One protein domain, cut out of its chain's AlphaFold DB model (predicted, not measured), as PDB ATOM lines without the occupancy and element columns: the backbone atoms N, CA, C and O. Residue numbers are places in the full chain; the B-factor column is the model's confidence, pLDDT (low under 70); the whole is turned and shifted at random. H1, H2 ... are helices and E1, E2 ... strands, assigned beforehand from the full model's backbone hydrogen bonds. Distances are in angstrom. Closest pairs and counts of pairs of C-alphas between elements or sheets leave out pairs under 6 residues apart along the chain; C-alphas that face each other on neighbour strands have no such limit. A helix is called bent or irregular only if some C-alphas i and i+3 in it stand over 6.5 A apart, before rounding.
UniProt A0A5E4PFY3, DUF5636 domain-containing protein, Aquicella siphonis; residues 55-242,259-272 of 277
ATOM      1  N   ASN A  55      93.395  -2.838  58.775       95.94
ATOM      2  CA  ASN A  55      93.551  -3.240  60.173       95.94
ATOM      3  C   ASN A  55      92.639  -2.409  61.082       95.94
ATOM      4  O   ASN A  55      91.975  -2.959  61.967       95.94
ATOM      5  N   ALA A  56      92.566  -1.096  60.849       96.81
ATOM      6  CA  ALA A  56      91.648  -0.215  61.566       96.81
ATOM      7  C   ALA A  56      90.182  -0.610  61.317       96.81
ATOM      8  O   ALA A  56      89.397  -0.718  62.266       96.81
ATOM      9  N   VAL A  57      89.831  -0.919  60.065       97.94
ATOM     10  CA  VAL A  57      88.500  -1.411  59.682       97.94
ATOM     11  C   VAL A  57      88.179  -2.741  60.369       97.94
ATOM     12  O   VAL A  57      87.121  -2.874  60.989       97.94
ATOM     13  N   ILE A  58      89.093  -3.716  60.332       97.44
ATOM     14  CA  ILE A  58      88.931  -5.031  60.969       97.44
ATOM     15  C   ILE A  58      88.698  -4.884  62.471       97.44
ATOM     16  O   ILE A  58      87.809  -5.542  63.012       97.44
ATOM     17  N   ASN A  59      89.417  -3.992  63.152       96.50
ATOM     18  CA  ASN A  59      89.205  -3.748  64.580       96.50
ATOM     19  C   ASN A  59      87.770  -3.284  64.884       96.50
ATOM     20  O   ASN A  59      87.145  -3.778  65.828       96.50
ATOM     21  N   GLN A  60      87.203  -2.407  64.052       97.81
ATOM     22  CA  GLN A  60      85.806  -1.988  64.196       97.81
ATOM     23  C   GLN A  60      84.823  -3.115  63.813       97.81
ATOM     24  O   GLN A  60      83.790  -3.290  64.464       97.81
ATOM     25  N   LEU A  61      85.150  -3.959  62.827       98.25
ATOM     26  CA  LEU A  61      84.347  -5.145  62.495       98.25
ATOM     27  C   LEU A  61      84.302  -6.160  63.651       98.25
ATOM     28  O   LEU A  61      83.249  -6.743  63.917       98.25
ATOM     29  N   LYS A  62      85.403  -6.339  64.391       97.69
ATOM     30  CA  LYS A  62      85.433  -7.186  65.597       97.69
ATOM     31  C   LYS A  62      84.496  -6.652  66.678       97.69
ATOM     32  O   LYS A  62      83.755  -7.426  67.286       97.69
ATOM     33  N   ARG A  63      84.461  -5.329  66.873       96.94
ATOM     34  CA  ARG A  63      83.494  -4.668  67.765       96.94
ATOM     35  C   ARG A  63      82.053  -4.943  67.326       96.94
ATOM     36  O   ARG A  63      81.233  -5.316  68.164       96.94
ATOM     37  N   LEU A  64      81.756  -4.852  66.027       97.94
ATOM     38  CA  LEU A  64      80.437  -5.207  65.487       97.94
ATOM     39  C   LEU A  64      80.087  -6.666  65.787       97.94
ATOM     40  O   LEU A  64      78.995  -6.958  66.267       97.94
ATOM     41  N   ASN A  65      81.024  -7.584  65.576       96.31
ATOM     42  CA  ASN A  65      80.821  -9.003  65.832       96.31
ATOM     43  C   ASN A  65      80.496  -9.315  67.305       96.31
ATOM     44  O   ASN A  65      79.664 -10.187  67.566       96.31
ATOM     45  N   VAL A  66      81.089  -8.593  68.265       96.19
ATOM     46  CA  VAL A  66      80.734  -8.708  69.694       96.19
ATOM     47  C   VAL A  66      79.267  -8.337  69.920       96.19
ATOM     48  O   VAL A  66      78.522  -9.141  70.481       96.19
ATOM     49  N   LEU A  67      78.819  -7.188  69.404       96.62
ATOM     50  CA  LEU A  67      77.423  -6.756  69.547       96.62
ATOM     51  C   LEU A  67      76.439  -7.713  68.862       96.62
ATOM     52  O   LEU A  67      75.341  -7.946  69.362       96.62
ATOM     53  N   LEU A  68      76.829  -8.306  67.731       94.38
ATOM     54  CA  LEU A  68      76.009  -9.302  67.039       94.38
ATOM     55  C   LEU A  68      75.865 -10.592  67.852       94.38
ATOM     56  O   LEU A  68      74.781 -11.172  67.875       94.38
ATOM     57  N   LYS A  69      76.926 -11.036  68.541       92.25
ATOM     58  CA  LYS A  69      76.862 -12.189  69.455       92.25
ATOM     59  C   LYS A  69      75.931 -11.912  70.637       92.25
ATOM     60  O   LYS A  69      75.142 -12.782  71.004       92.25
ATOM     61  N   GLU A  70      75.995 -10.711  71.205       93.31
ATOM     62  CA  GLU A  70      75.110 -10.280  72.293       93.31
ATOM     63  C   GLU A  70      73.646 -10.225  71.845       93.31
ATOM     64  O   GLU A  70      72.782 -10.820  72.487       93.31
ATOM     65  N   GLU A  71      73.371  -9.592  70.702       92.75
ATOM     66  CA  GLU A  71      72.024  -9.514  70.132       92.75
ATOM     67  C   GLU A  71      71.475 -10.907  69.793       92.75
ATOM     68  O   GLU A  71      70.327 -11.216  70.110       92.75
ATOM     69  N   ALA A  72      72.296 -11.785  69.208       88.94
ATOM     70  CA  ALA A  72      71.903 -13.164  68.929       88.94
ATOM     71  C   ALA A  72      71.536 -13.920  70.217       88.94
ATOM     72  O   ALA A  72      70.530 -14.629  70.239       88.94
ATOM     73  N   LYS A  73      72.301 -13.730  71.301       88.50
ATOM     74  CA  LYS A  73      72.005 -14.319  72.614       88.50
ATOM     75  C   LYS A  73      70.689 -13.795  73.189       88.50
ATOM     76  O   LYS A  73      69.896 -14.594  73.678       88.50
ATOM     77  N   ILE A  74      70.440 -12.486  73.108       88.44
ATOM     78  CA  ILE A  74      69.180 -11.863  73.556       88.44
ATOM     79  C   ILE A  74      67.988 -12.442  72.788       88.44
ATOM     80  O   ILE A  74      66.952 -12.731  73.380       88.44
ATOM     81  N   GLN A  75      68.148 -12.673  71.485       86.12
ATOM     82  CA  GLN A  75      67.117 -13.278  70.639       86.12
ATOM     83  C   GLN A  75      67.017 -14.810  70.784       86.12
ATOM     84  O   GLN A  75      66.219 -15.434  70.088       86.12
ATOM     85  N   GLY A  76      67.814 -15.433  71.664       83.25
ATOM     86  CA  GLY A  76      67.812 -16.882  71.888       83.25
ATOM     87  C   GLY A  76      68.319 -17.697  70.694       83.25
ATOM     88  O   GLY A  76      67.958 -18.863  70.546       83.25
ATOM     89  N   LEU A  77      69.124 -17.091  69.815       76.44
ATOM     90  CA  LEU A  77      69.528 -17.700  68.554       76.44
ATOM     91  C   LEU A  77      70.757 -18.583  68.701       76.44
ATOM     92  O   LEU A  77      71.806 -18.168  69.193       76.44
ATOM     93  N   LYS A  78      70.645 -19.788  68.148       70.00
ATOM     94  CA  LYS A  78      71.747 -20.734  68.016       70.00
ATOM     95  C   LYS A  78      72.280 -20.702  66.589       70.00
ATOM     96  O   LYS A  78      71.827 -21.432  65.716       70.00
ATOM     97  N   VAL A  79      73.225 -19.803  66.340       61.66
ATOM     98  CA  VAL A  79      73.670 -19.433  64.981       61.66
ATOM     99  C   VAL A  79      74.457 -20.543  64.254       61.66
ATOM    100  O   VAL A  79      74.646 -20.462  63.046       61.66
ATOM    101  N   ASN A  80      74.825 -21.621  64.957       57.69
ATOM    102  CA  ASN A  80      75.561 -22.769  64.411       57.69
ATOM    103  C   ASN A  80      74.734 -24.067  64.331       57.69
ATOM    104  O   ASN A  80      75.296 -25.112  64.007       57.69
ATOM    105  N   GLU A  81      73.436 -24.051  64.658       56.84
ATOM    106  CA  GLU A  81      72.618 -25.266  64.557       56.84
ATOM    107  C   GLU A  81      72.060 -25.429  63.131       56.84
ATOM    108  O   GLU A  81      71.386 -24.524  62.626       56.84
ATOM    109  N   PRO A  82      72.297 -26.580  62.467       46.22
ATOM    110  CA  PRO A  82      71.733 -26.898  61.160       46.22
ATOM    111  C   PRO A  82      70.260 -27.297  61.316       46.22
ATOM    112  O   PRO A  82      69.862 -28.411  60.993       46.22
ATOM    113  N   THR A  83      69.433 -26.413  61.871       49.72
ATOM    114  CA  THR A  83      67.996 -26.668  61.989       49.72
ATOM    115  C   THR A  83      67.291 -26.279  60.689       49.72
ATOM    116  O   THR A  83      67.323 -25.105  60.299       49.72
ATOM    117  N   PRO A  84      66.615 -27.225  60.011       43.72
ATOM    118  CA  PRO A  84      65.743 -26.898  58.901       43.72
ATOM    119  C   PRO A  84      64.516 -26.172  59.473       43.72
ATOM    120  O   PRO A  84      63.823 -26.701  60.334       43.72
ATOM    121  N   PHE A  85      64.273 -24.952  58.988       40.03
ATOM    122  CA  PHE A  85      63.192 -24.027  59.377       40.03
ATOM    123  C   PHE A  85      63.380 -23.204  60.672       40.03
ATOM    124  O   PHE A  85      62.601 -23.279  61.613       40.03
ATOM    125  N   GLY A  86      64.346 -22.273  60.626       41.97
ATOM    126  CA  GLY A  86      64.413 -21.054  61.465       41.97
ATOM    127  C   GLY A  86      64.903 -19.798  60.715       41.97
ATOM    128  O   GLY A  86      65.162 -18.754  61.309       41.97
ATOM    129  N   TYR A  87      65.008 -19.874  59.383       47.41
ATOM    130  CA  TYR A  87      65.687 -18.927  58.485       47.41
ATOM    131  C   TYR A  87      65.265 -17.444  58.595       47.41
ATOM    132  O   TYR A  87      65.923 -16.554  58.061       47.41
ATOM    133  N   LEU A  88      64.133 -17.130  59.228       50.84
ATOM    134  CA  LEU A  88      63.676 -15.751  59.439       50.84
ATOM    135  C   LEU A  88      64.219 -15.112  60.725       50.84
ATOM    136  O   LEU A  88      64.253 -13.886  60.791       50.84
ATOM    137  N   GLN A  89      64.673 -15.901  61.702       54.00
ATOM    138  CA  GLN A  89      65.034 -15.396  63.028       54.00
ATOM    139  C   GLN A  89      66.410 -14.704  63.039       54.00
ATOM    140  O   GLN A  89      66.529 -13.593  63.541       54.00
ATOM    141  N   HIS A  90      67.419 -15.244  62.341       64.50
ATOM    142  CA  HIS A  90      68.730 -14.582  62.193       64.50
ATOM    143  C   HIS A  90      68.669 -13.251  61.420       64.50
ATOM    144  O   HIS A  90      69.541 -12.394  61.557       64.50
ATOM    145  N   LYS A  91      67.637 -13.051  60.584       63.41
ATOM    146  CA  LYS A  91      67.604 -11.964  59.587       63.41
ATOM    147  C   LYS A  91      67.529 -10.567  60.179       63.41
ATOM    148  O   LYS A  91      67.841  -9.619  59.452       63.41
ATOM    149  N   LYS A  92      67.066 -10.440  61.424       81.94
ATOM    150  CA  LYS A  92      66.948  -9.150  62.103       81.94
ATOM    151  C   LYS A  92      68.127  -8.854  63.030       81.94
ATOM    152  O   LYS A  92      68.305  -7.689  63.323       81.94
ATOM    153  N   VAL A  93      68.981  -9.816  63.401       90.19
ATOM    154  CA  VAL A  93      70.144  -9.552  64.281       90.19
ATOM    155  C   VAL A  93      71.044  -8.460  63.702       90.19
ATOM    156  O   VAL A  93      71.193  -7.405  64.308       90.19
ATOM    157  N   LEU A  94      71.573  -8.674  62.490       92.56
ATOM    158  CA  LEU A  94      72.440  -7.692  61.832       92.56
ATOM    159  C   LEU A  94      71.722  -6.354  61.637       92.56
ATOM    160  O   LEU A  94      72.247  -5.317  62.020       92.56
ATOM    161  N   ARG A  95      70.495  -6.384  61.106       92.88
ATOM    162  CA  ARG A  95      69.699  -5.174  60.875       92.88
ATOM    163  C   ARG A  95      69.482  -4.379  62.167       92.88
ATOM    164  O   ARG A  95      69.757  -3.190  62.168       92.88
ATOM    165  N   ASN A  96      69.029  -5.027  63.237       93.12
ATOM    166  CA  ASN A  96      68.705  -4.389  64.510       93.12
ATOM    167  C   ASN A  96      69.943  -3.758  65.147       93.12
ATOM    168  O   ASN A  96      69.849  -2.650  65.662       93.12
ATOM    169  N   VAL A  97      71.091  -4.448  65.116       96.69
ATOM    170  CA  VAL A  97      72.344  -3.881  65.628       96.69
ATOM    171  C   VAL A  97      72.738  -2.664  64.801       96.69
ATOM    172  O   VAL A  97      72.973  -1.610  65.379       96.69
ATOM    173  N   LEU A  98      72.753  -2.766  63.470       97.50
ATOM    174  CA  LEU A  98      73.127  -1.637  62.619       97.50
ATOM    175  C   LEU A  98      72.180  -0.438  62.820       97.50
ATOM    176  O   LEU A  98      72.655   0.655  63.103       97.50
ATOM    177  N   GLU A  99      70.861  -0.643  62.743       96.25
ATOM    178  CA  GLU A  99      69.840   0.397  62.956       96.25
ATOM    179  C   GLU A  99      69.981   1.050  64.341       96.25
ATOM    180  O   GLU A  99      70.044   2.274  64.444       96.25
ATOM    181  N   ARG A 100      70.121   0.251  65.410       97.12
ATOM    182  CA  ARG A 100      70.286   0.763  66.779       97.12
ATOM    183  C   ARG A 100      71.558   1.586  66.941       97.12
ATOM    184  O   ARG A 100      71.515   2.653  67.547       97.12
ATOM    185  N   GLU A 101      72.691   1.077  66.471       98.19
ATOM    186  CA  GLU A 101      73.980   1.732  66.697       98.19
ATOM    187  C   GLU A 101      74.151   2.975  65.815       98.19
ATOM    188  O   GLU A 101      74.663   3.981  66.295       98.19
ATOM    189  N   LEU A 102      73.640   2.966  64.580       98.31
ATOM    190  CA  LEU A 102      73.603   4.159  63.729       98.31
ATOM    191  C   LEU A 102      72.627   5.215  64.271       98.31
ATOM    192  O   LEU A 102      72.953   6.402  64.266       98.31
ATOM    193  N   ALA A 103      71.474   4.818  64.821       97.75
ATOM    194  CA  ALA A 103      70.534   5.756  65.440       97.75
ATOM    195  C   ALA A 103      71.161   6.533  66.610       97.75
ATOM    196  O   ALA A 103      70.931   7.735  66.746       97.75
ATOM    197  N   LYS A 104      72.011   5.882  67.422       97.69
ATOM    198  CA  LYS A 104      72.774   6.552  68.497       97.69
ATOM    199  C   LYS A 104      73.691   7.662  67.973       97.69
ATOM    200  O   LYS A 104      74.035   8.561  68.731       97.69
ATOM    201  N   MET A 105      74.062   7.605  66.695       97.44
ATOM    202  CA  MET A 105      74.938   8.565  66.018       97.44
ATOM    203  C   MET A 105      74.154   9.626  65.228       97.44
ATOM    204  O   MET A 105      74.751  10.419  64.504       97.44
ATOM    205  N   GLY A 106      72.822   9.656  65.358       97.44
ATOM    206  CA  GLY A 106      71.949  10.661  64.743       97.44
ATOM    207  C   GLY A 106      71.396  10.296  63.362       97.44
ATOM    208  O   GLY A 106      70.697  11.112  62.758       97.44
ATOM    209  N   PHE A 107      71.675   9.091  62.855       98.00
ATOM    210  CA  PHE A 107      71.045   8.580  61.634       98.00
ATOM    211  C   PHE A 107      69.560   8.277  61.862       98.00
ATOM    212  O   PHE A 107      69.107   8.101  62.996       98.00
ATOM    213  N   GLN A 108      68.793   8.178  60.771       95.44
ATOM    214  CA  GLN A 108      67.414   7.695  60.847       95.44
ATOM    215  C   GLN A 108      67.381   6.282  61.459       95.44
ATOM    216  O   GLN A 108      68.198   5.437  61.085       95.44
ATOM    217  N   PRO A 109      66.440   6.004  62.380       91.56
ATOM    218  CA  PRO A 109      66.463   4.785  63.184       91.56
ATOM    219  C   PRO A 109      66.117   3.515  62.409       91.56
ATOM    220  O   PRO A 109      66.413   2.423  62.873       91.56
ATOM    221  N   ASP A 110      65.472   3.640  61.253       93.50
ATOM    222  CA  ASP A 110      65.067   2.515  60.422       93.50
ATOM    223  C   ASP A 110      65.592   2.744  58.992       93.50
ATOM    224  O   ASP A 110      65.551   3.859  58.467       93.50
ATOM    225  N   PHE A 111      66.079   1.689  58.336       93.81
ATOM    226  CA  PHE A 111      66.652   1.806  56.993       93.81
ATOM    227  C   PHE A 111      65.599   1.892  55.898       93.81
ATOM    228  O   PHE A 111      64.620   1.137  55.900       93.81
ATOM    229  N   GLY A 112      65.892   2.713  54.889       91.75
ATOM    230  CA  GLY A 112      65.188   2.733  53.617       91.75
ATOM    231  C   GLY A 112      65.403   1.443  52.825       91.75
ATOM    232  O   GLY A 112      66.350   0.681  53.039       91.75
ATOM    233  N   LYS A 113      64.499   1.181  51.890       89.06
ATOM    234  CA  LYS A 113      64.578   0.062  50.952       89.06
ATOM    235  C   LYS A 113      64.240   0.582  49.562       89.06
ATOM    236  O   LYS A 113      63.381   1.440  49.434       89.06
ATOM    237  N   THR A 114      64.831   0.014  48.524       85.19
ATOM    238  CA  THR A 114      64.388   0.262  47.150       85.19
ATOM    239  C   THR A 114      63.638  -0.941  46.579       85.19
ATOM    240  O   THR A 114      63.824  -2.089  47.006       85.19
ATOM    241  N   THR A 115      62.748  -0.678  45.627       79.31
ATOM    242  CA  THR A 115      62.042  -1.696  44.827       79.31
ATOM    243  C   THR A 115      62.568  -1.792  43.394       79.31
ATOM    244  O   THR A 115      62.183  -2.708  42.673       79.31
ATOM    245  N   GLY A 116      63.478  -0.900  43.001       74.12
ATOM    246  CA  GLY A 116      64.116  -0.853  41.688       74.12
ATOM    247  C   GLY A 116      65.299   0.116  41.680       74.12
ATOM    248  O   GLY A 116      65.823   0.464  42.741       74.12
ATOM    249  N   PHE A 117      65.711   0.549  40.485       79.12
ATOM    250  CA  PHE A 117      66.734   1.582  40.332       79.12
ATOM    251  C   PHE A 117      66.232   2.903  40.919       79.12
ATOM    252  O   PHE A 117      65.132   3.349  40.590       79.12
ATOM    253  N   LEU A 118      67.027   3.506  41.800       83.25
ATOM    254  CA  LEU A 118      66.698   4.776  42.430       83.25
ATOM    255  C   LEU A 118      67.347   5.908  41.642       83.25
ATOM    256  O   LEU A 118      68.538   5.836  41.345       83.25
ATOM    257  N   LYS A 119      66.589   6.957  41.316       87.25
ATOM    258  CA  LYS A 119      67.174   8.110  40.627       87.25
ATOM    259  C   LYS A 119      68.227   8.800  41.514       87.25
ATOM    260  O   LYS A 119      67.990   8.905  42.726       87.25
ATOM    261  N   PRO A 120      69.348   9.293  40.954       88.12
ATOM    262  CA  PRO A 120      70.428   9.901  41.733       88.12
ATOM    263  C   PRO A 120      69.966  11.012  42.685       88.12
ATOM    264  O   PRO A 120      70.346  11.027  43.854       88.12
ATOM    265  N   GLU A 121      69.070  11.890  42.239       89.75
ATOM    266  CA  GLU A 121      68.518  12.988  43.038       89.75
ATOM    267  C   GLU A 121      67.683  12.497  44.233       89.75
ATOM    268  O   GLU A 121      67.651  13.118  45.301       89.75
ATOM    269  N   VAL A 122      67.032  11.340  44.097       90.50
ATOM    270  CA  VAL A 122      66.241  10.737  45.176       90.50
ATOM    271  C   VAL A 122      67.160  10.066  46.187       90.50
ATOM    272  O   VAL A 122      66.939  10.196  47.394       90.50
ATOM    273  N   PHE A 123      68.209   9.389  45.715       91.69
ATOM    274  CA  PHE A 123      69.246   8.832  46.577       91.69
ATOM    275  C   PHE A 123      69.945   9.930  47.389       91.69
ATOM    276  O   PHE A 123      69.983   9.853  48.618       91.69
ATOM    277  N   ARG A 124      70.371  11.016  46.730       92.62
ATOM    278  CA  ARG A 124      70.920  12.211  47.389       92.62
ATOM    279  C   ARG A 124      69.951  12.796  48.411       92.62
ATOM    280  O   ARG A 124      70.338  13.085  49.541       92.62
ATOM    281  N   SER A 125      68.663  12.896  48.073       93.25
ATOM    282  CA  SER A 125      67.657  13.353  49.032       93.25
ATOM    283  C   SER A 125      67.504  12.424  50.243       93.25
ATOM    284  O   SER A 125      67.176  12.923  51.321       93.25
ATOM    285  N   ALA A 126      67.663  11.109  50.086       93.69
ATOM    286  CA  ALA A 126      67.618  10.167  51.202       93.69
ATOM    287  C   ALA A 126      68.829  10.370  52.125       93.69
ATOM    288  O   ALA A 126      68.660  10.526  53.337       93.69
ATOM    289  N   ILE A 127      70.026  10.482  51.544       95.38
ATOM    290  CA  ILE A 127      71.268  10.764  52.271       95.38
ATOM    291  C   ILE A 127      71.168  12.089  53.037       95.38
ATOM    292  O   ILE A 127      71.402  12.116  54.244       95.38
ATOM    293  N   SER A 128      70.713  13.162  52.384       96.25
ATOM    294  CA  SER A 128      70.495  14.480  53.005       96.25
ATOM    295  C   SER A 128      69.538  14.439  54.204       96.25
ATOM    296  O   SER A 128      69.651  15.242  55.130       96.25
ATOM    297  N   ALA A 129      68.606  13.481  54.233       95.38
ATOM    298  CA  ALA A 129      67.693  13.265  55.355       95.38
ATOM    299  C   ALA A 129      68.290  12.395  56.485       95.38
ATOM    300  O   ALA A 129      67.621  12.150  57.495       95.38
ATOM    301  N   GLY A 130      69.532  11.925  56.338       96.69
ATOM    302  CA  GLY A 130      70.188  10.987  57.251       96.69
ATOM    303  C   GLY A 130      69.695   9.544  57.104       96.69
ATOM    304  O   GLY A 130      69.849   8.757  58.040       96.69
ATOM    305  N   LEU A 131      69.049   9.203  55.983       96.44
ATOM    306  CA  LEU A 131      68.496   7.875  55.736       96.44
ATOM    307  C   LEU A 131      69.528   6.984  55.041       96.44
ATOM    308  O   LEU A 131      69.893   7.227  53.893       96.44
ATOM    309  N   ILE A 132      69.923   5.900  55.707       95.69
ATOM    310  CA  ILE A 132      70.653   4.810  55.055       95.69
ATOM    311  C   ILE A 132      69.654   3.953  54.279       95.69
ATOM    312  O   ILE A 132      68.656   3.469  54.826       95.69
ATOM    313  N   VAL A 133      69.924   3.773  52.991       92.44
ATOM    314  CA  VAL A 133      69.151   2.920  52.089       92.44
ATOM    315  C   VAL A 133      69.892   1.595  51.948       92.44
ATOM    316  O   VAL A 133      71.096   1.589  51.730       92.44
ATOM    317  N   LYS A 134      69.187   0.469  52.095       90.19
ATOM    318  CA  LYS A 134      69.777  -0.865  51.884       90.19
ATOM    319  C   LYS A 134      70.279  -1.011  50.456       90.19
ATOM    320  O   LYS A 134      69.542  -0.651  49.540       90.19
ATOM    321  N   ASP A 135      71.423  -1.669  50.292       83.06
ATOM    322  CA  ASP A 135      72.126  -1.796  49.014       83.06
ATOM    323  C   ASP A 135      71.234  -2.546  48.002       83.06
ATOM    324  O   ASP A 135      70.963  -3.754  48.178       83.06
ATOM    325  N   PRO A 136      70.688  -1.845  46.983       62.28
ATOM    326  CA  PRO A 136      69.668  -2.354  46.064       62.28
ATOM    327  C   PRO A 136      70.143  -3.442  45.099       62.28
ATOM    328  O   PRO A 136      70.232  -3.198  43.911       62.28
ATOM    329  N   GLY A 137      70.446  -4.662  45.544       56.50
ATOM    330  CA  GLY A 137      70.727  -5.782  44.626       56.50
ATOM    331  C   GLY A 137      71.798  -5.507  43.551       56.50
ATOM    332  O   GLY A 137      71.780  -6.183  42.529       56.50
ATOM    333  N   VAL A 138      72.693  -4.536  43.786       51.00
ATOM    334  CA  VAL A 138      73.682  -4.024  42.819       51.00
ATOM    335  C   VAL A 138      74.656  -5.132  42.403       51.00
ATOM    336  O   VAL A 138      75.056  -5.213  41.249       51.00
ATOM    337  N   SER A 139      74.904  -6.088  43.297       57.78
ATOM    338  CA  SER A 139      75.332  -7.452  42.987       57.78
ATOM    339  C   SER A 139      75.151  -8.311  44.248       57.78
ATOM    340  O   SER A 139      74.998  -7.794  45.359       57.78
ATOM    341  N   ILE A 140      75.157  -9.643  44.126       64.69
ATOM    342  CA  ILE A 140      75.289 -10.519  45.312       64.69
ATOM    343  C   ILE A 140      76.633 -10.265  46.021       64.69
ATOM    344  O   ILE A 140      76.736 -10.499  47.223       64.69
ATOM    345  N   GLU A 141      77.627  -9.769  45.285       74.50
ATOM    346  CA  GLU A 141      79.008  -9.564  45.723       74.50
ATOM    347  C   GLU A 141      79.163  -8.339  46.637       74.50
ATOM    348  O   GLU A 141      80.030  -8.338  47.501       74.50
ATOM    349  N   HIS A 142      78.274  -7.353  46.512       80.81
ATOM    350  CA  HIS A 142      78.266  -6.125  47.307       80.81
ATOM    351  C   HIS A 142      77.661  -6.326  48.710       80.81
ATOM    352  O   HIS A 142      78.018  -5.616  49.640       80.81
ATOM    353  N   GLY A 143      76.771  -7.306  48.921       86.81
ATOM    354  CA  GLY A 143      76.001  -7.457  50.169       86.81
ATOM    355  C   GLY A 143      74.772  -6.529  50.252       86.81
ATOM    356  O   GLY A 143      74.490  -5.768  49.341       86.81
ATOM    357  N   GLU A 144      73.941  -6.653  51.297       89.25
ATOM    358  CA  GLU A 144      72.727  -5.810  51.478       89.25
ATOM    359  C   GLU A 144      72.919  -4.637  52.449       89.25
ATOM    360  O   GLU A 144      72.134  -3.690  52.446       89.25
ATOM    361  N   PHE A 145      73.896  -4.759  53.340       93.62
ATOM    362  CA  PHE A 145      74.113  -3.847  54.460       93.62
ATOM    363  C   PHE A 145      75.540  -3.307  54.469       93.62
ATOM    364  O   PHE A 145      76.021  -2.892  55.516       93.62
ATOM    365  N   THR A 146      76.252  -3.374  53.353       95.69
ATOM    366  CA  THR A 146      77.683  -3.096  53.340       95.69
ATOM    367  C   THR A 146      77.950  -1.610  53.499       95.69
ATOM    368  O   THR A 146      78.767  -1.254  54.348       95.69
ATOM    369  N   HIS A 147      77.173  -0.738  52.850       96.75
ATOM    370  CA  HIS A 147      77.255   0.698  53.130       96.75
ATOM    371  C   HIS A 147      76.835   1.034  54.567       96.75
ATOM    372  O   HIS A 147      77.473   1.845  55.234       96.75
ATOM    373  N   ALA A 148      75.808   0.362  55.100       97.38
ATOM    374  CA  ALA A 148      75.418   0.525  56.503       97.38
ATOM    375  C   ALA A 148      76.546   0.109  57.467       97.38
ATOM    376  O   ALA A 148      76.765   0.769  58.483       97.38
ATOM    377  N   ILE A 149      77.278  -0.962  57.142       98.44
ATOM    378  CA  ILE A 149      78.462  -1.390  57.884       98.44
ATOM    379  C   ILE A 149      79.547  -0.316  57.775       98.44
ATOM    380  O   ILE A 149      79.957   0.172  58.819       98.44
ATOM    381  N   GLN A 150      79.955   0.115  56.572       98.44
ATOM    382  CA  GLN A 150      80.977   1.163  56.384       98.44
ATOM    383  C   GLN A 150      80.692   2.395  57.252       98.44
ATOM    384  O   GLN A 150      81.545   2.813  58.035       98.44
ATOM    385  N   TRP A 151      79.468   2.926  57.183       98.69
ATOM    386  CA  TRP A 151      79.069   4.102  57.957       98.69
ATOM    387  C   TRP A 151      79.066   3.875  59.465       98.69
ATOM    388  O   TRP A 151      79.435   4.782  60.211       98.69
ATOM    389  N   LEU A 152      78.726   2.672  59.932       98.75
ATOM    390  CA  LEU A 152      78.844   2.342  61.348       98.75
ATOM    391  C   LEU A 152      80.311   2.322  61.803       98.75
ATOM    392  O   LEU A 152      80.621   2.872  62.860       98.75
ATOM    393  N   LEU A 153      81.214   1.735  61.011       98.69
ATOM    394  CA  LEU A 153      82.644   1.695  61.344       98.69
ATOM    395  C   LEU A 153      83.236   3.109  61.400       98.69
ATOM    396  O   LEU A 153      83.941   3.432  62.353       98.69
ATOM    397  N   ILE A 154      82.888   3.962  60.430       98.69
ATOM    398  CA  ILE A 154      83.276   5.381  60.408       98.69
ATOM    399  C   ILE A 154      82.754   6.094  61.662       98.69
ATOM    400  O   ILE A 154      83.503   6.804  62.332       98.69
ATOM    401  N   ALA A 155      81.479   5.898  62.010       98.44
ATOM    402  CA  ALA A 155      80.860   6.552  63.159       98.44
ATOM    403  C   ALA A 155      81.483   6.126  64.498       98.44
ATOM    404  O   ALA A 155      81.684   6.955  65.390       98.44
ATOM    405  N   TRP A 156      81.827   4.847  64.645       97.94
ATOM    406  CA  TRP A 156      82.557   4.370  65.817       97.94
ATOM    407  C   TRP A 156      83.980   4.885  65.865       97.94
ATOM    408  O   TRP A 156      84.394   5.348  66.922       97.94
ATOM    409  N   GLN A 157      84.698   4.897  64.742       97.69
ATOM    410  CA  GLN A 157      86.032   5.484  64.718       97.69
ATOM    411  C   GLN A 157      85.987   6.977  65.077       97.69
ATOM    412  O   GLN A 157      86.840   7.452  65.824       97.69
ATOM    413  N   GLN A 158      84.950   7.701  64.640       96.69
ATOM    414  CA  GLN A 158      84.734   9.091  65.043       96.69
ATOM    415  C   GLN A 158      84.473   9.222  66.541       96.69
ATOM    416  O   GLN A 158      84.988  10.138  67.175       96.69
ATOM    417  N   SER A 159      83.695   8.310  67.118       95.69
ATOM    418  CA  SER A 159      83.436   8.298  68.560       95.69
ATOM    419  C   SER A 159      84.697   7.987  69.373       95.69
ATOM    420  O   SER A 159      84.847   8.494  70.481       95.69
ATOM    421  N   ASP A 160      85.588   7.156  68.831       94.94
ATOM    422  CA  ASP A 160      86.789   6.694  69.525       94.94
ATOM    423  C   ASP A 160      87.932   7.727  69.471       94.94
ATOM    424  O   ASP A 160      88.636   7.882  70.468       94.94
ATOM    425  N   SER A 161      88.123   8.431  68.344       94.69
ATOM    426  CA  SER A 161      89.277   9.329  68.149       94.69
ATOM    427  C   SER A 161      88.960  10.751  67.683       94.69
ATOM    428  O   SER A 161      89.880  11.560  67.570       94.69
ATOM    429  N   ALA A 162      87.688  11.082  67.435       94.62
ATOM    430  CA  ALA A 162      87.255  12.395  66.946       94.62
ATOM    431  C   ALA A 162      88.036  12.877  65.703       94.62
ATOM    432  O   ALA A 162      88.409  14.046  65.598       94.62
ATOM    433  N   PHE A 163      88.325  11.965  64.771       96.56
ATOM    434  CA  PHE A 163      89.186  12.251  63.623       96.56
ATOM    435  C   PHE A 163      88.559  13.232  62.606       96.56
ATOM    436  O   PHE A 163      89.282  13.989  61.953       96.56
ATOM    437  N   LEU A 164      87.230  13.274  62.506       97.69
ATOM    438  CA  LEU A 164      86.450  14.224  61.709       97.69
ATOM    439  C   LEU A 164      86.207  15.532  62.468       97.69
ATOM    440  O   LEU A 164      85.998  15.534  63.683       97.69
ATOM    441  N   SER A 165      86.163  16.637  61.726       97.00
ATOM    442  CA  SER A 165      85.892  17.978  62.254       97.00
ATOM    443  C   SER A 165      84.416  18.210  62.599       97.00
ATOM    444  O   SER A 165      84.104  19.010  63.482       97.00
ATOM    445  N   LYS A 166      83.506  17.497  61.924       96.31
ATOM    446  CA  LYS A 166      82.056  17.533  62.160       96.31
ATOM    447  C   LYS A 166      81.538  16.202  62.720       96.31
ATOM    448  O   LYS A 166      82.178  15.163  62.540       96.31
ATOM    449  N   PRO A 167      80.347  16.187  63.350       97.81
ATOM    450  CA  PRO A 167      79.626  14.945  63.604       97.81
ATOM    451  C   PRO A 167      79.487  14.113  62.321       97.81
ATOM    452  O   PRO A 167      79.162  14.642  61.258       97.81
ATOM    453  N   VAL A 168      79.692  12.797  62.422       98.19
ATOM    454  CA  VAL A 168      79.655  11.879  61.265       98.19
ATOM    455  C   VAL A 168      78.348  11.972  60.471       98.19
ATOM    456  O   VAL A 168      78.364  11.905  59.245       98.19
ATOM    457  N   ILE A 169      77.218  12.183  61.151       98.25
ATOM    458  CA  ILE A 169      75.910  12.346  60.510       98.25
ATOM    459  C   ILE A 169      75.826  13.618  59.659       98.25
ATOM    460  O   ILE A 169      75.142  13.622  58.637       98.25
ATOM    461  N   ASP A 170      76.530  14.685  60.033       98.25
ATOM    462  CA  ASP A 170      76.532  15.930  59.266       98.25
ATOM    463  C   ASP A 170      77.370  15.771  57.995       98.25
ATOM    464  O   ASP A 170      76.950  16.214  56.927       98.25
ATOM    465  N   VAL A 171      78.501  15.058  58.085       98.31
ATOM    466  CA  VAL A 171      79.295  14.658  56.911       98.31
ATOM    467  C   VAL A 171      78.466  13.757  55.994       98.31
ATOM    468  O   VAL A 171      78.398  14.009  54.793       98.31
ATOM    469  N   PHE A 172      77.773  12.757  56.553       98.44
ATOM    470  CA  PHE A 172      76.878  11.880  55.796       98.44
ATOM    471  C   PHE A 172      75.814  12.678  55.042       98.44
ATOM    472  O   PHE A 172      75.704  12.551  53.830       98.44
ATOM    473  N   LYS A 173      75.059  13.542  55.730       98.12
ATOM    474  CA  LYS A 173      73.999  14.344  55.102       98.12
ATOM    475  C   LYS A 173      74.540  15.263  54.012       98.12
ATOM    476  O   LYS A 173      73.893  15.415  52.981       98.12
ATOM    477  N   GLN A 174      75.728  15.836  54.206       97.12
ATOM    478  CA  GLN A 174      76.348  16.733  53.231       97.12
ATOM    479  C   GLN A 174      76.733  16.020  51.917       97.12
ATOM    480  O   GLN A 174      76.798  16.672  50.874       97.12
ATOM    481  N   LEU A 175      76.888  14.689  51.908       96.19
ATOM    482  CA  LEU A 175      77.047  13.916  50.665       96.19
ATOM    483  C   LEU A 175      75.792  13.939  49.780       96.19
ATOM    484  O   LEU A 175      75.897  13.699  48.580       96.19
ATOM    485  N   GLY A 176      74.620  14.242  50.338       94.69
ATOM    486  CA  GLY A 176      73.375  14.374  49.587       94.69
ATOM    487  C   GLY A 176      73.135  15.764  48.983       94.69
ATOM    488  O   GLY A 176      72.072  15.976  48.401       94.69
ATOM    489  N   ASP A 177      74.062  16.712  49.145       93.62
ATOM    490  CA  ASP A 177      74.010  18.035  48.510       93.62
ATOM    491  C   ASP A 177      74.394  17.927  47.026       93.62
ATOM    492  O   ASP A 177      75.326  17.203  46.688       93.62
ATOM    493  N   ASP A 178      73.742  18.668  46.130       90.31
ATOM    494  CA  ASP A 178      74.089  18.664  44.700       90.31
ATOM    495  C   ASP A 178      75.532  19.126  44.439       90.31
ATOM    496  O   ASP A 178      76.171  18.691  43.483       90.31
ATOM    497  N   ARG A 179      76.103  19.943  45.331       90.75
ATOM    498  CA  ARG A 179      77.513  20.354  45.284       90.75
ATOM    499  C   ARG A 179      78.486  19.220  45.617       90.75
ATOM    500  O   ARG A 179      79.688  19.415  45.468       90.75
ATOM    501  N   SER A 180      78.020  18.060  46.093       90.44
ATOM    502  CA  SER A 180      78.852  16.858  46.281       90.44
ATOM    503  C   SER A 180      79.102  16.092  44.970       90.44
ATOM    504  O   SER A 180      79.895  15.148  44.946       90.44
ATOM    505  N   VAL A 181      78.419  16.484  43.890       89.62
ATOM    506  CA  VAL A 181      78.547  15.901  42.554       89.62
ATOM    507  C   VAL A 181      79.635  16.639  41.779       89.62
ATOM    508  O   VAL A 181      79.677  17.869  41.745       89.62
ATOM    509  N   TYR A 182      80.524  15.884  41.137       83.69
ATOM    510  CA  TYR A 182      81.544  16.442  40.264       83.69
ATOM    511  C   TYR A 182      80.934  16.871  38.924       83.69
ATOM    512  O   TYR A 182      80.146  16.122  38.337       83.69
ATOM    513  N   PRO A 183      81.334  18.030  38.380       70.12
ATOM    514  CA  PRO A 183      80.910  18.450  37.053       70.12
ATOM    515  C   PRO A 183      81.543  17.534  35.991       70.12
ATOM    516  O   PRO A 183      82.744  17.603  35.742       70.12
ATOM    517  N   GLN A 184      80.751  16.670  35.348       68.25
ATOM    518  CA  GLN A 184      81.220  15.819  34.244       68.25
ATOM    519  C   GLN A 184      80.593  16.221  32.908       68.25
ATOM    520  O   GLN A 184      79.383  16.401  32.792       68.25
ATOM    521  N   SER A 185      81.418  16.292  31.860       57.94
ATOM    522  CA  SER A 185      80.979  16.569  30.486       57.94
ATOM    523  C   SER A 185      80.267  15.388  29.817       57.94
ATOM    524  O   SER A 185      79.578  15.576  28.820       57.94
ATOM    525  N   SER A 186      80.444  14.170  30.339       61.78
ATOM    526  CA  SER A 186      79.886  12.921  29.800       61.78
ATOM    527  C   SER A 186      78.417  12.680  30.162       61.78
ATOM    528  O   SER A 186      77.836  11.711  29.681       61.78
ATOM    529  N   GLY A 187      77.817  13.515  31.019       59.84
ATOM    530  CA  GLY A 187      76.445  13.335  31.510       59.84
ATOM    531  C   GLY A 187      76.276  12.231  32.564       59.84
ATOM    532  O   GLY A 187      75.178  12.049  33.079       59.84
ATOM    533  N   THR A 188      77.345  11.508  32.913       66.31
ATOM    534  CA  THR A 188      77.381  10.596  34.064       66.31
ATOM    535  C   THR A 188      77.692  11.390  35.327       66.31
ATOM    536  O   THR A 188      78.693  12.095  35.379       66.31
ATOM    537  N   GLU A 189      76.854  11.301  36.356       71.75
ATOM    538  CA  GLU A 189      77.163  11.915  37.648       71.75
ATOM    539  C   GLU A 189      78.171  11.029  38.386       71.75
ATOM    540  O   GLU A 189      77.865   9.881  38.702       71.75
ATOM    541  N   LYS A 190      79.369  11.554  38.664       80.75
ATOM    542  CA  LYS A 190      80.255  10.996  39.690       80.75
ATOM    543  C   LYS A 190      80.185  11.913  40.893       80.75
ATOM    544  O   LYS A 190      80.308  13.124  40.739       80.75
ATOM    545  N   ASN A 191      80.002  11.365  42.076       88.75
ATOM    546  CA  ASN A 191      79.884  12.136  43.306       88.75
ATOM    547  C   ASN A 191      80.987  11.735  44.305       88.75
ATOM    548  O   ASN A 191      81.762  10.803  44.075       88.75
ATOM    549  N   ILE A 192      81.089  12.460  45.420       94.12
ATOM    550  CA  ILE A 192      82.057  12.135  46.480       94.12
ATOM    551  C   ILE A 192      81.768  10.767  47.117       94.12
ATOM    552  O   ILE A 192      82.712  10.068  47.484       94.12
ATOM    553  N   TRP A 193      80.499  10.358  47.223       94.69
ATOM    554  CA  TRP A 193      80.108   9.041  47.742       94.69
ATOM    555  C   TRP A 193      80.790   7.899  46.969       94.69
ATOM    556  O   TRP A 193      81.430   7.047  47.592       94.69
ATOM    557  N   ASP A 194      80.808   7.977  45.635       91.44
ATOM    558  CA  ASP A 194      81.481   7.028  44.733       91.44
ATOM    559  C   ASP A 194      83.005   6.973  44.930       91.44
ATOM    560  O   ASP A 194      83.674   6.066  44.444       91.44
ATOM    561  N   VAL A 195      83.595   7.972  45.594       92.00
ATOM    562  CA  VAL A 195      85.042   8.052  45.841       92.00
ATOM    563  C   VAL A 195      85.417   7.515  47.217       92.00
ATOM    564  O   VAL A 195      86.503   6.952  47.365       92.00
ATOM    565  N   ILE A 196      84.557   7.691  48.221       96.00
ATOM    566  CA  ILE A 196      84.921   7.392  49.611       96.00
ATOM    567  C   ILE A 196      84.311   6.098  50.147       96.00
ATOM    568  O   ILE A 196      84.915   5.498  51.026       96.00
ATOM    569  N   VAL A 197      83.153   5.657  49.645       95.88
ATOM    570  CA  VAL A 197      82.448   4.466  50.169       95.88
ATOM    571  C   VAL A 197      81.879   3.541  49.093       95.88
ATOM    572  O   VAL A 197      81.478   2.429  49.431       95.88
ATOM    573  N   ASP A 198      81.857   3.962  47.827       93.88
ATOM    574  CA  ASP A 198      81.333   3.167  46.706       93.88
ATOM    575  C   ASP A 198      82.323   3.097  45.528       93.88
ATOM    576  O   ASP A 198      81.974   3.255  44.358       93.88
ATOM    577  N   GLN A 199      83.610   2.895  45.843       91.25
ATOM    578  CA  GLN A 199      84.624   2.671  44.810       91.25
ATOM    579  C   GLN A 199      84.475   1.282  44.193       91.25
ATOM    580  O   GLN A 199      84.280   0.286  44.885       91.25
ATOM    581  N   GLN A 200      84.694   1.181  42.884       86.25
ATOM    582  CA  GLN A 200      84.775  -0.129  42.248       86.25
ATOM    583  C   GLN A 200      86.045  -0.876  42.695       86.25
ATOM    584  O   GLN A 200      87.118  -0.267  42.768       86.25
ATOM    585  N   PRO A 201      85.979  -2.204  42.904       81.69
ATOM    586  CA  PRO A 201      87.122  -2.988  43.383       81.69
ATOM    587  C   PRO A 201      88.317  -3.004  42.414       81.69
ATOM    588  O   PRO A 201      89.445  -3.257  42.823       81.69
ATOM    589  N   THR A 202      88.101  -2.707  41.129       82.50
ATOM    590  CA  THR A 202      89.171  -2.540  40.126       82.50
ATOM    591  C   THR A 202      89.975  -1.251  40.304       82.50
ATOM    592  O   THR A 202      91.107  -1.171  39.834       82.50
ATOM    593  N   VAL A 203      89.395  -0.247  40.964       80.19
ATOM    594  CA  VAL A 203      90.019   1.053  41.238       80.19
ATOM    595  C   VAL A 203      90.614   1.073  42.644       80.19
ATOM    596  O   VAL A 203      91.702   1.613  42.839       80.19
ATOM    597  N   SER A 204      89.924   0.457  43.607       80.69
ATOM    598  CA  SER A 204      90.282   0.481  45.023       80.69
ATOM    599  C   SER A 204      90.218  -0.921  45.630       80.69
ATOM    600  O   SER A 204      89.123  -1.394  45.942       80.69
ATOM    601  N   PRO A 205      91.359  -1.605  45.827       89.81
ATOM    602  CA  PRO A 205      91.404  -2.911  46.483       89.81
ATOM    603  C   PRO A 205      91.366  -2.767  48.017       89.81
ATOM    604  O   PRO A 205      92.152  -3.398  48.714       89.81
ATOM    605  N   ASP A 206      90.513  -1.880  48.533       95.62
ATOM    606  CA  ASP A 206      90.391  -1.548  49.956       95.62
ATOM    607  C   ASP A 206      88.916  -1.363  50.361       95.62
ATOM    608  O   ASP A 206      88.004  -1.515  49.545       95.62
ATOM    609  N   CYS A 207      88.648  -1.051  51.632       97.31
ATOM    610  CA  CYS A 207      87.286  -1.029  52.172       97.31
ATOM    611  C   CYS A 207      86.456   0.197  51.754       97.31
ATOM    612  O   CYS A 207      85.311   0.330  52.200       97.31
ATOM    613  N   ARG A 208      86.984   1.075  50.884       97.12
ATOM    614  CA  ARG A 208      86.164   2.043  50.134       97.12
ATOM    615  C   ARG A 208      85.346   1.351  49.049       97.12
ATOM    616  O   ARG A 208      84.345   1.912  48.620       97.12
ATOM    617  N   SER A 209      85.757   0.155  48.615       95.62
ATOM    618  CA  SER A 209      84.920  -0.721  47.802       95.62
ATOM    619  C   SER A 209      84.029  -1.582  48.700       95.62
ATOM    620  O   SER A 209      84.535  -2.343  49.537       95.62
ATOM    621  N   PRO A 210      82.701  -1.511  48.534       94.81
ATOM    622  CA  PRO A 210      81.783  -2.357  49.278       94.81
ATOM    623  C   PRO A 210      81.936  -3.836  48.891       94.81
ATOM    624  O   PRO A 210      81.920  -4.696  49.769       94.81
ATOM    625  N   GLU A 211      82.181  -4.169  47.623       93.81
ATOM    626  CA  GLU A 211      82.458  -5.550  47.204       93.81
ATOM    627  C   GLU A 211      83.710  -6.105  47.893       93.81
ATOM    628  O   GLU A 211      83.711  -7.248  48.361       93.81
ATOM    629  N   HIS A 212      84.770  -5.295  47.998       95.31
ATOM    630  CA  HIS A 212      85.989  -5.690  48.702       95.31
ATOM    631  C   HIS A 212      85.741  -5.897  50.195       95.31
ATOM    632  O   HIS A 212      86.084  -6.954  50.722       95.31
ATOM    633  N   LEU A 213      85.080  -4.951  50.872       96.38
ATOM    634  CA  LEU A 213      84.738  -5.085  52.292       96.38
ATOM    635  C   LEU A 213      83.847  -6.309  52.549       96.38
ATOM    636  O   LEU A 213      84.062  -7.060  53.505       96.38
ATOM    637  N   HIS A 214      82.848  -6.534  51.697       94.88
ATOM    638  CA  HIS A 214      81.968  -7.687  51.819       94.88
ATOM    639  C   HIS A 214      82.758  -8.987  51.658       94.88
ATOM    640  O   HIS A 214      82.647  -9.890  52.490       94.88
ATOM    641  N   LYS A 215      83.623  -9.062  50.641       94.25
ATOM    642  CA  LYS A 215      84.516 -10.201  50.429       94.25
ATOM    643  C   LYS A 215      85.448 -10.415  51.618       94.25
ATOM    644  O   LYS A 215      85.528 -11.546  52.086       94.25
ATOM    645  N   LEU A 216      86.072  -9.361  52.146       95.56
ATOM    646  CA  LEU A 216      86.940  -9.405  53.325       95.56
ATOM    647  C   LEU A 216      86.233 -10.078  54.511       95.56
ATOM    648  O   LEU A 216      86.789 -10.990  55.124       95.56
ATOM    649  N   ILE A 217      84.977  -9.700  54.786       96.12
ATOM    650  CA  ILE A 217      84.148 -10.316  55.835       96.12
ATOM    651  C   ILE A 217      83.910 -11.808  55.552       96.12
ATOM    652  O   ILE A 217      84.083 -12.644  56.441       96.12
ATOM    653  N   LEU A 218      83.515 -12.160  54.324       93.44
ATOM    654  CA  LEU A 218      83.157 -13.534  53.961       93.44
ATOM    655  C   LEU A 218      84.367 -14.482  53.922       93.44
ATOM    656  O   LEU A 218      84.271 -15.644  54.326       93.44
ATOM    657  N   THR A 219      85.521 -14.008  53.455       94.62
ATOM    658  CA  THR A 219      86.733 -14.829  53.326       94.62
ATOM    659  C   THR A 219      87.582 -14.859  54.590       94.62
ATOM    660  O   THR A 219      88.505 -15.675  54.669       94.62
ATOM    661  N   SER A 220      87.272 -14.020  55.584       93.69
ATOM    662  CA  SER A 220      88.018 -13.978  56.837       93.69
ATOM    663  C   SER A 220      88.049 -15.341  57.537       93.69
ATOM    664  O   SER A 220      87.043 -16.061  57.610       93.69
ATOM    665  N   GLN A 221      89.235 -15.679  58.042       93.19
ATOM    666  CA  GLN A 221      89.492 -16.820  58.926       93.19
ATOM    667  C   GLN A 221      89.575 -16.387  60.398       93.19
ATOM    668  O   GLN A 221      89.865 -17.202  61.271       93.19
ATOM    669  N   ASP A 222      89.342 -15.104  60.685       94.19
ATOM    670  CA  ASP A 222      89.363 -14.577  62.041       94.19
ATOM    671  C   ASP A 222      88.084 -14.980  62.794       94.19
ATOM    672  O   ASP A 222      86.965 -14.596  62.435       94.19
ATOM    673  N   ASN A 223      88.250 -15.740  63.877       91.38
ATOM    674  CA  ASN A 223      87.148 -16.170  64.739       91.38
ATOM    675  C   ASN A 223      86.410 -14.988  65.398       91.38
ATOM    676  O   ASN A 223      85.224 -15.099  65.745       91.38
ATOM    677  N   ASP A 224      87.067 -13.833  65.523       94.25
ATOM    678  CA  ASP A 224      86.460 -12.598  66.011       94.25
ATOM    679  C   ASP A 224      85.518 -11.950  64.995       94.25
ATOM    680  O   ASP A 224      84.849 -10.986  65.352       94.25
ATOM    681  N   LEU A 225      85.402 -12.484  63.773       95.31
ATOM    682  CA  LEU A 225      84.459 -12.037  62.740       95.31
ATOM    683  C   LEU A 225      83.401 -13.093  62.377       95.31
ATOM    684  O   LEU A 225      82.537 -12.844  61.535       95.31
ATOM    685  N   LEU A 226      83.424 -14.263  63.028       91.31
ATOM    686  CA  LEU A 226      82.620 -15.423  62.632       91.31
ATOM    687  C   LEU A 226      81.099 -15.170  62.616       91.31
ATOM    688  O   LEU A 226      80.417 -15.605  61.693       91.31
ATOM    689  N   MET A 227      80.552 -14.463  63.611       90.94
ATOM    690  CA  MET A 227      79.110 -14.180  63.679       90.94
ATOM    691  C   MET A 227      78.682 -13.237  62.551       90.94
ATOM    692  O   MET A 227      77.680 -13.488  61.883       90.94
ATOM    693  N   LEU A 228      79.452 -12.171  62.313       94.00
ATOM    694  CA  LEU A 228      79.211 -11.240  61.213       94.00
ATOM    695  C   LEU A 228      79.259 -11.965  59.864       94.00
ATOM    696  O   LEU A 228      78.332 -11.818  59.068       94.00
ATOM    697  N   LYS A 229      80.281 -12.802  59.651       92.69
ATOM    698  CA  LYS A 229      80.410 -13.647  58.461       92.69
ATOM    699  C   LYS A 229      79.163 -14.499  58.235       92.69
ATOM    700  O   LYS A 229      78.556 -14.388  57.174       92.69
ATOM    701  N   ILE A 230      78.734 -15.279  59.231       88.62
ATOM    702  CA  ILE A 230      77.550 -16.147  59.107       88.62
ATOM    703  C   ILE A 230      76.304 -15.325  58.750       88.62
ATOM    704  O   ILE A 230      75.566 -15.675  57.829       88.62
ATOM    705  N   LEU A 231      76.069 -14.201  59.434       89.06
ATOM    706  CA  LEU A 231      74.900 -13.358  59.166       89.06
ATOM    707  C   LEU A 231      74.926 -12.770  57.746       89.06
ATOM    708  O   LEU A 231      73.889 -12.758  57.075       89.06
ATOM    709  N   CYS A 232      76.087 -12.327  57.263       90.06
ATOM    710  CA  CYS A 232      76.267 -11.856  55.890       90.06
ATOM    711  C   CYS A 232      76.042 -12.980  54.861       90.06
ATOM    712  O   CYS A 232      75.292 -12.778  53.901       90.06
ATOM    713  N   GLU A 233      76.594 -14.176  55.087       87.38
ATOM    714  CA  GLU A 233      76.393 -15.347  54.221       87.38
ATOM    715  C   GLU A 233      74.916 -15.735  54.114       87.38
ATOM    716  O   GLU A 233      74.409 -15.966  53.012       87.38
ATOM    717  N   GLU A 234      74.192 -15.767  55.234       83.56
ATOM    718  CA  GLU A 234      72.769 -16.113  55.257       83.56
ATOM    719  C   GLU A 234      71.909 -15.087  54.502       83.56
ATOM    720  O   GLU A 234      70.957 -15.460  53.800       83.56
ATOM    721  N   ARG A 235      72.261 -13.792  54.565       83.81
ATOM    722  CA  ARG A 235      71.625 -12.751  53.735       83.81
ATOM    723  C   ARG A 235      71.936 -12.948  52.251       83.81
ATOM    724  O   ARG A 235      71.014 -12.863  51.436       83.81
ATOM    725  N   ALA A 236      73.180 -13.262  51.896       83.81
ATOM    726  CA  ALA A 236      73.570 -13.532  50.513       83.81
ATOM    727  C   ALA A 236      72.868 -14.784  49.950       83.81
ATOM    728  O   ALA A 236      72.376 -14.771  48.818       83.81
ATOM    729  N   LYS A 237      72.742 -15.860  50.745       80.56
ATOM    730  CA  LYS A 237      71.944 -17.054  50.404       80.56
ATOM    731  C   LYS A 237      70.474 -16.695  50.169       80.56
ATOM    732  O   LYS A 237      69.884 -17.193  49.215       80.56
ATOM    733  N   LYS A 238      69.902 -15.774  50.958       76.94
ATOM    734  CA  LYS A 238      68.503 -15.314  50.804       76.94
ATOM    735  C   LYS A 238      68.264 -14.747  49.437       76.94
ATOM    736  O   LYS A 238      67.264 -15.065  48.800       76.94
ATOM    737  N   ARG A 239      69.168 -13.855  49.042       74.38
ATOM    738  CA  ARG A 239      69.089 -13.171  47.767       74.38
ATOM    739  C   ARG A 239      69.171 -14.202  46.655       74.38
ATOM    740  O   ARG A 239      68.217 -14.297  45.900       74.38
ATOM    741  N   ARG A 240      70.185 -15.072  46.662       75.69
ATOM    742  CA  ARG A 240      70.317 -16.177  45.692       75.69
ATOM    743  C   ARG A 240      69.069 -17.064  45.601       75.69
ATOM    744  O   ARG A 240      68.595 -17.329  44.506       75.69
ATOM    745  N   ALA A 241      68.490 -17.458  46.735       69.38
ATOM    746  CA  ALA A 241      67.265 -18.262  46.776       69.38
ATOM    747  C   ALA A 241      65.998 -17.495  46.353       69.38
ATOM    748  O   ALA A 241      64.998 -18.118  46.017       69.38
ATOM    749  N   SER A 242      66.025 -16.161  46.374       63.09
ATOM    750  CA  SER A 242      64.948 -15.303  45.858       63.09
ATOM    751  C   SER A 242      65.116 -14.991  44.361       63.09
ATOM    752  O   SER A 242      64.273 -14.300  43.804       63.09
ATOM    753  N   TYR A 259      56.835  -0.233  55.797       83.00
ATOM    754  CA  TYR A 259      57.311   0.744  54.818       83.00
ATOM    755  C   TYR A 259      56.166   1.451  54.085       83.00
ATOM    756  O   TYR A 259      55.106   0.877  53.854       83.00
ATOM    757  N   GLN A 260      56.425   2.674  53.640       87.62
ATOM    758  CA  GLN A 260      55.570   3.422  52.722       87.62
ATOM    759  C   GLN A 260      56.393   3.919  51.531       87.62
ATOM    760  O   GLN A 260      57.604   4.123  51.649       87.62
ATOM    761  N   GLU A 261      55.745   4.111  50.387       86.50
ATOM    762  CA  GLU A 261      56.375   4.760  49.237       86.50
ATOM    763  C   GLU A 261      56.766   6.198  49.601       86.50
ATOM    764  O   GLU A 261      56.023   6.916  50.272       86.50
ATOM    765  N   SER A 262      57.954   6.620  49.176       84.88
ATOM    766  CA  SER A 262      58.368   8.012  49.281       84.88
ATOM    767  C   SER A 262      57.532   8.868  48.335       84.88
ATOM    768  O   SER A 262      57.346   8.531  47.167       84.88
ATOM    769  N   ASN A 263      57.113  10.045  48.803       82.12
ATOM    770  CA  ASN A 263      56.418  11.027  47.968       82.12
ATOM    771  C   ASN A 263      57.291  11.558  46.814       82.12
ATOM    772  O   ASN A 263      56.760  12.146  45.876       82.12
ATOM    773  N   LYS A 264      58.621  11.389  46.890       81.00
ATOM    774  CA  LYS A 264      59.567  11.837  45.855       81.00
ATOM    775  C   LYS A 264      59.772  10.804  44.746       81.00
ATOM    776  O   LYS A 264      59.953  11.184  43.595       81.00
ATOM    777  N   ASP A 265      59.747   9.517  45.088       81.56
ATOM    778  CA  ASP A 265      59.882   8.407  44.144       81.56
ATOM    779  C   ASP A 265      59.314   7.129  44.761       81.56
ATOM    780  O   ASP A 265      59.730   6.708  45.842       81.56
ATOM    781  N   LYS A 266      58.407   6.476  44.040       82.88
ATOM    782  CA  LYS A 266      57.791   5.217  44.468       82.88
ATOM    783  C   LYS A 266      58.790   4.057  44.509       82.88
ATOM    784  O   LYS A 266      58.537   3.058  45.180       82.88
ATOM    785  N   ALA A 267      59.932   4.189  43.829       84.25
ATOM    786  CA  ALA A 267      61.029   3.231  43.901       84.25
ATOM    787  C   ALA A 267      61.747   3.242  45.262       84.25
ATOM    788  O   ALA A 267      62.395   2.251  45.610       84.25
ATOM    789  N   LEU A 268      61.624   4.323  46.046       87.88
ATOM    790  CA  LEU A 268      62.122   4.406  47.418       87.88
ATOM    791  C   LEU A 268      61.000   4.116  48.410       87.88
ATOM    792  O   LEU A 268      60.016   4.843  48.507       87.88
ATOM    793  N   LEU A 269      61.207   3.093  49.225       89.00
ATOM    794  CA  LEU A 269      60.392   2.782  50.384       89.00
ATOM    795  C   LEU A 269      61.071   3.327  51.640       89.00
ATOM    796  O   LEU A 269      62.169   2.898  52.009       89.00
ATOM    797  N   VAL A 270      60.396   4.242  52.326       89.44
ATOM    798  CA  VAL A 270      60.832   4.781  53.619       89.44
ATOM    799  C   VAL A 270      60.102   4.063  54.755       89.44
ATOM    800  O   VAL A 270      58.984   3.585  54.547       89.44
ATOM    801  N   PRO A 271      60.705   3.946  55.949       85.94
ATOM    802  CA  PRO A 271      60.022   3.387  57.110       85.94
ATOM    803  C   PRO A 271      58.684   4.090  57.353       85.94
ATOM    804  O   PRO A 271      58.606   5.321  57.323       85.94
ATOM    805  N   ALA A 272      57.622   3.314  57.568       83.50
ATOM    806  CA  ALA A 272      56.326   3.880  57.916       83.50
ATOM    807  C   ALA A 272      56.425   4.592  59.281       83.50
ATOM    808  O   ALA A 272      57.133   4.100  60.169       83.50
TER     809      ALA A 272
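What this domain is: This is residues 55 to 242 and 259 to 272 of the 277 residues of the protein "DUF5636 domain-containing protein" of Aquicella siphonis (UniProt A0A5E4PFY3). Five helices, H1, H2, H4, H7 and H8, are stacked crosswise into a cluster, and H4 links it through H5 to H3. Long loops run between the helices, and a small hairpin of E1 and E2 sits at the rim, tied to residues 113 to 114 by a short antiparallel pairing. The loops of residues 75 to 89 and 175 to 192 make the two ends of the longest axis. The printed part has 202 residues, with eight named helices followed by two named antiparallel strands along the chain; of the 106 residues in named elements helices hold 99 and strands 7, and the class is mostly helix. It is compact, with a radius of gyration of the C-alphas of 16.9 A and spans of 54 by 38 by 33 A.

How they stand to each other: H1, residues 55 to 74, touches H2, residues 90 to 103, with residues 67 to 72 alone; they run opposite ways at a steep tilt of 62 degrees, and the closest C-alphas, Ala 72 and Val 93, are 6.1 A apart. H3, residues 120 to 128, touches H5, residues 168 to 174, with the C-alphas of Ser 128 and Lys 173 closest at 4.1 A. H4, residues 146 to 161, is the hub, touching H1, H2, H5 and H7, residues 210 to 219. H4 and H7 are about perpendicular at 88 degrees, and the closest C-alphas, Thr 146 and Pro 210, are 5.8 A apart; H4 touches H7 with residues 146 to 150 alone. H6, residues 193 to 196, touches no helix. H8, residues 223 to 241, touches H1 with residues 224 to 228 alone, about perpendicular at 75 degrees, with the C-alphas of Asn 65 and Leu 228 closest at 5.4 A. E1, residues 259 to 261, and E2, residues 268 to 271, form a hairpin, with N 260 and O 270 within hydrogen-bond range at 2.9 A. Each O i to N i+4 pair is within range in H1, H3, H4, H5 and H7, against 8 of 10 in H2 and 13 of 15 in H8; H6 is too short for such a pair.

Where its parts are: H1 begins at C-alpha 55, (93.551, -3.240, 60.173), and is 29.1 A long. H2 spans 20.7 A and is only just irregular, C-alphas 91 and 94 being 6.8 A apart. H4 spans 22.5 A from C-alpha 146 at (77.683, -3.096, 53.340). H8 spans 26.9 A, with a kink of 28 degrees near residue 230; it is irregular, C-alphas 224 and 227 being 7.9 A apart. E2 ends at C-alpha 271, (60.022, 3.387, 57.110).

The domain as a whole: The C-alphas farthest apart, Thr 83 and Ser 185, are 55.0 A apart. Residues 243 to 258 are not printed, and C-alphas 242 and 259 are 19.9 A apart across the cut. The links H1 to H2, H2 to H3, H3 to H4, H5 to H6 and H6 to H7 are long. The mean pLDDT of the printed part is 87.1; residues 79 to 91, 136 to 140, 184 to 188 and 241 to 242 are under 70.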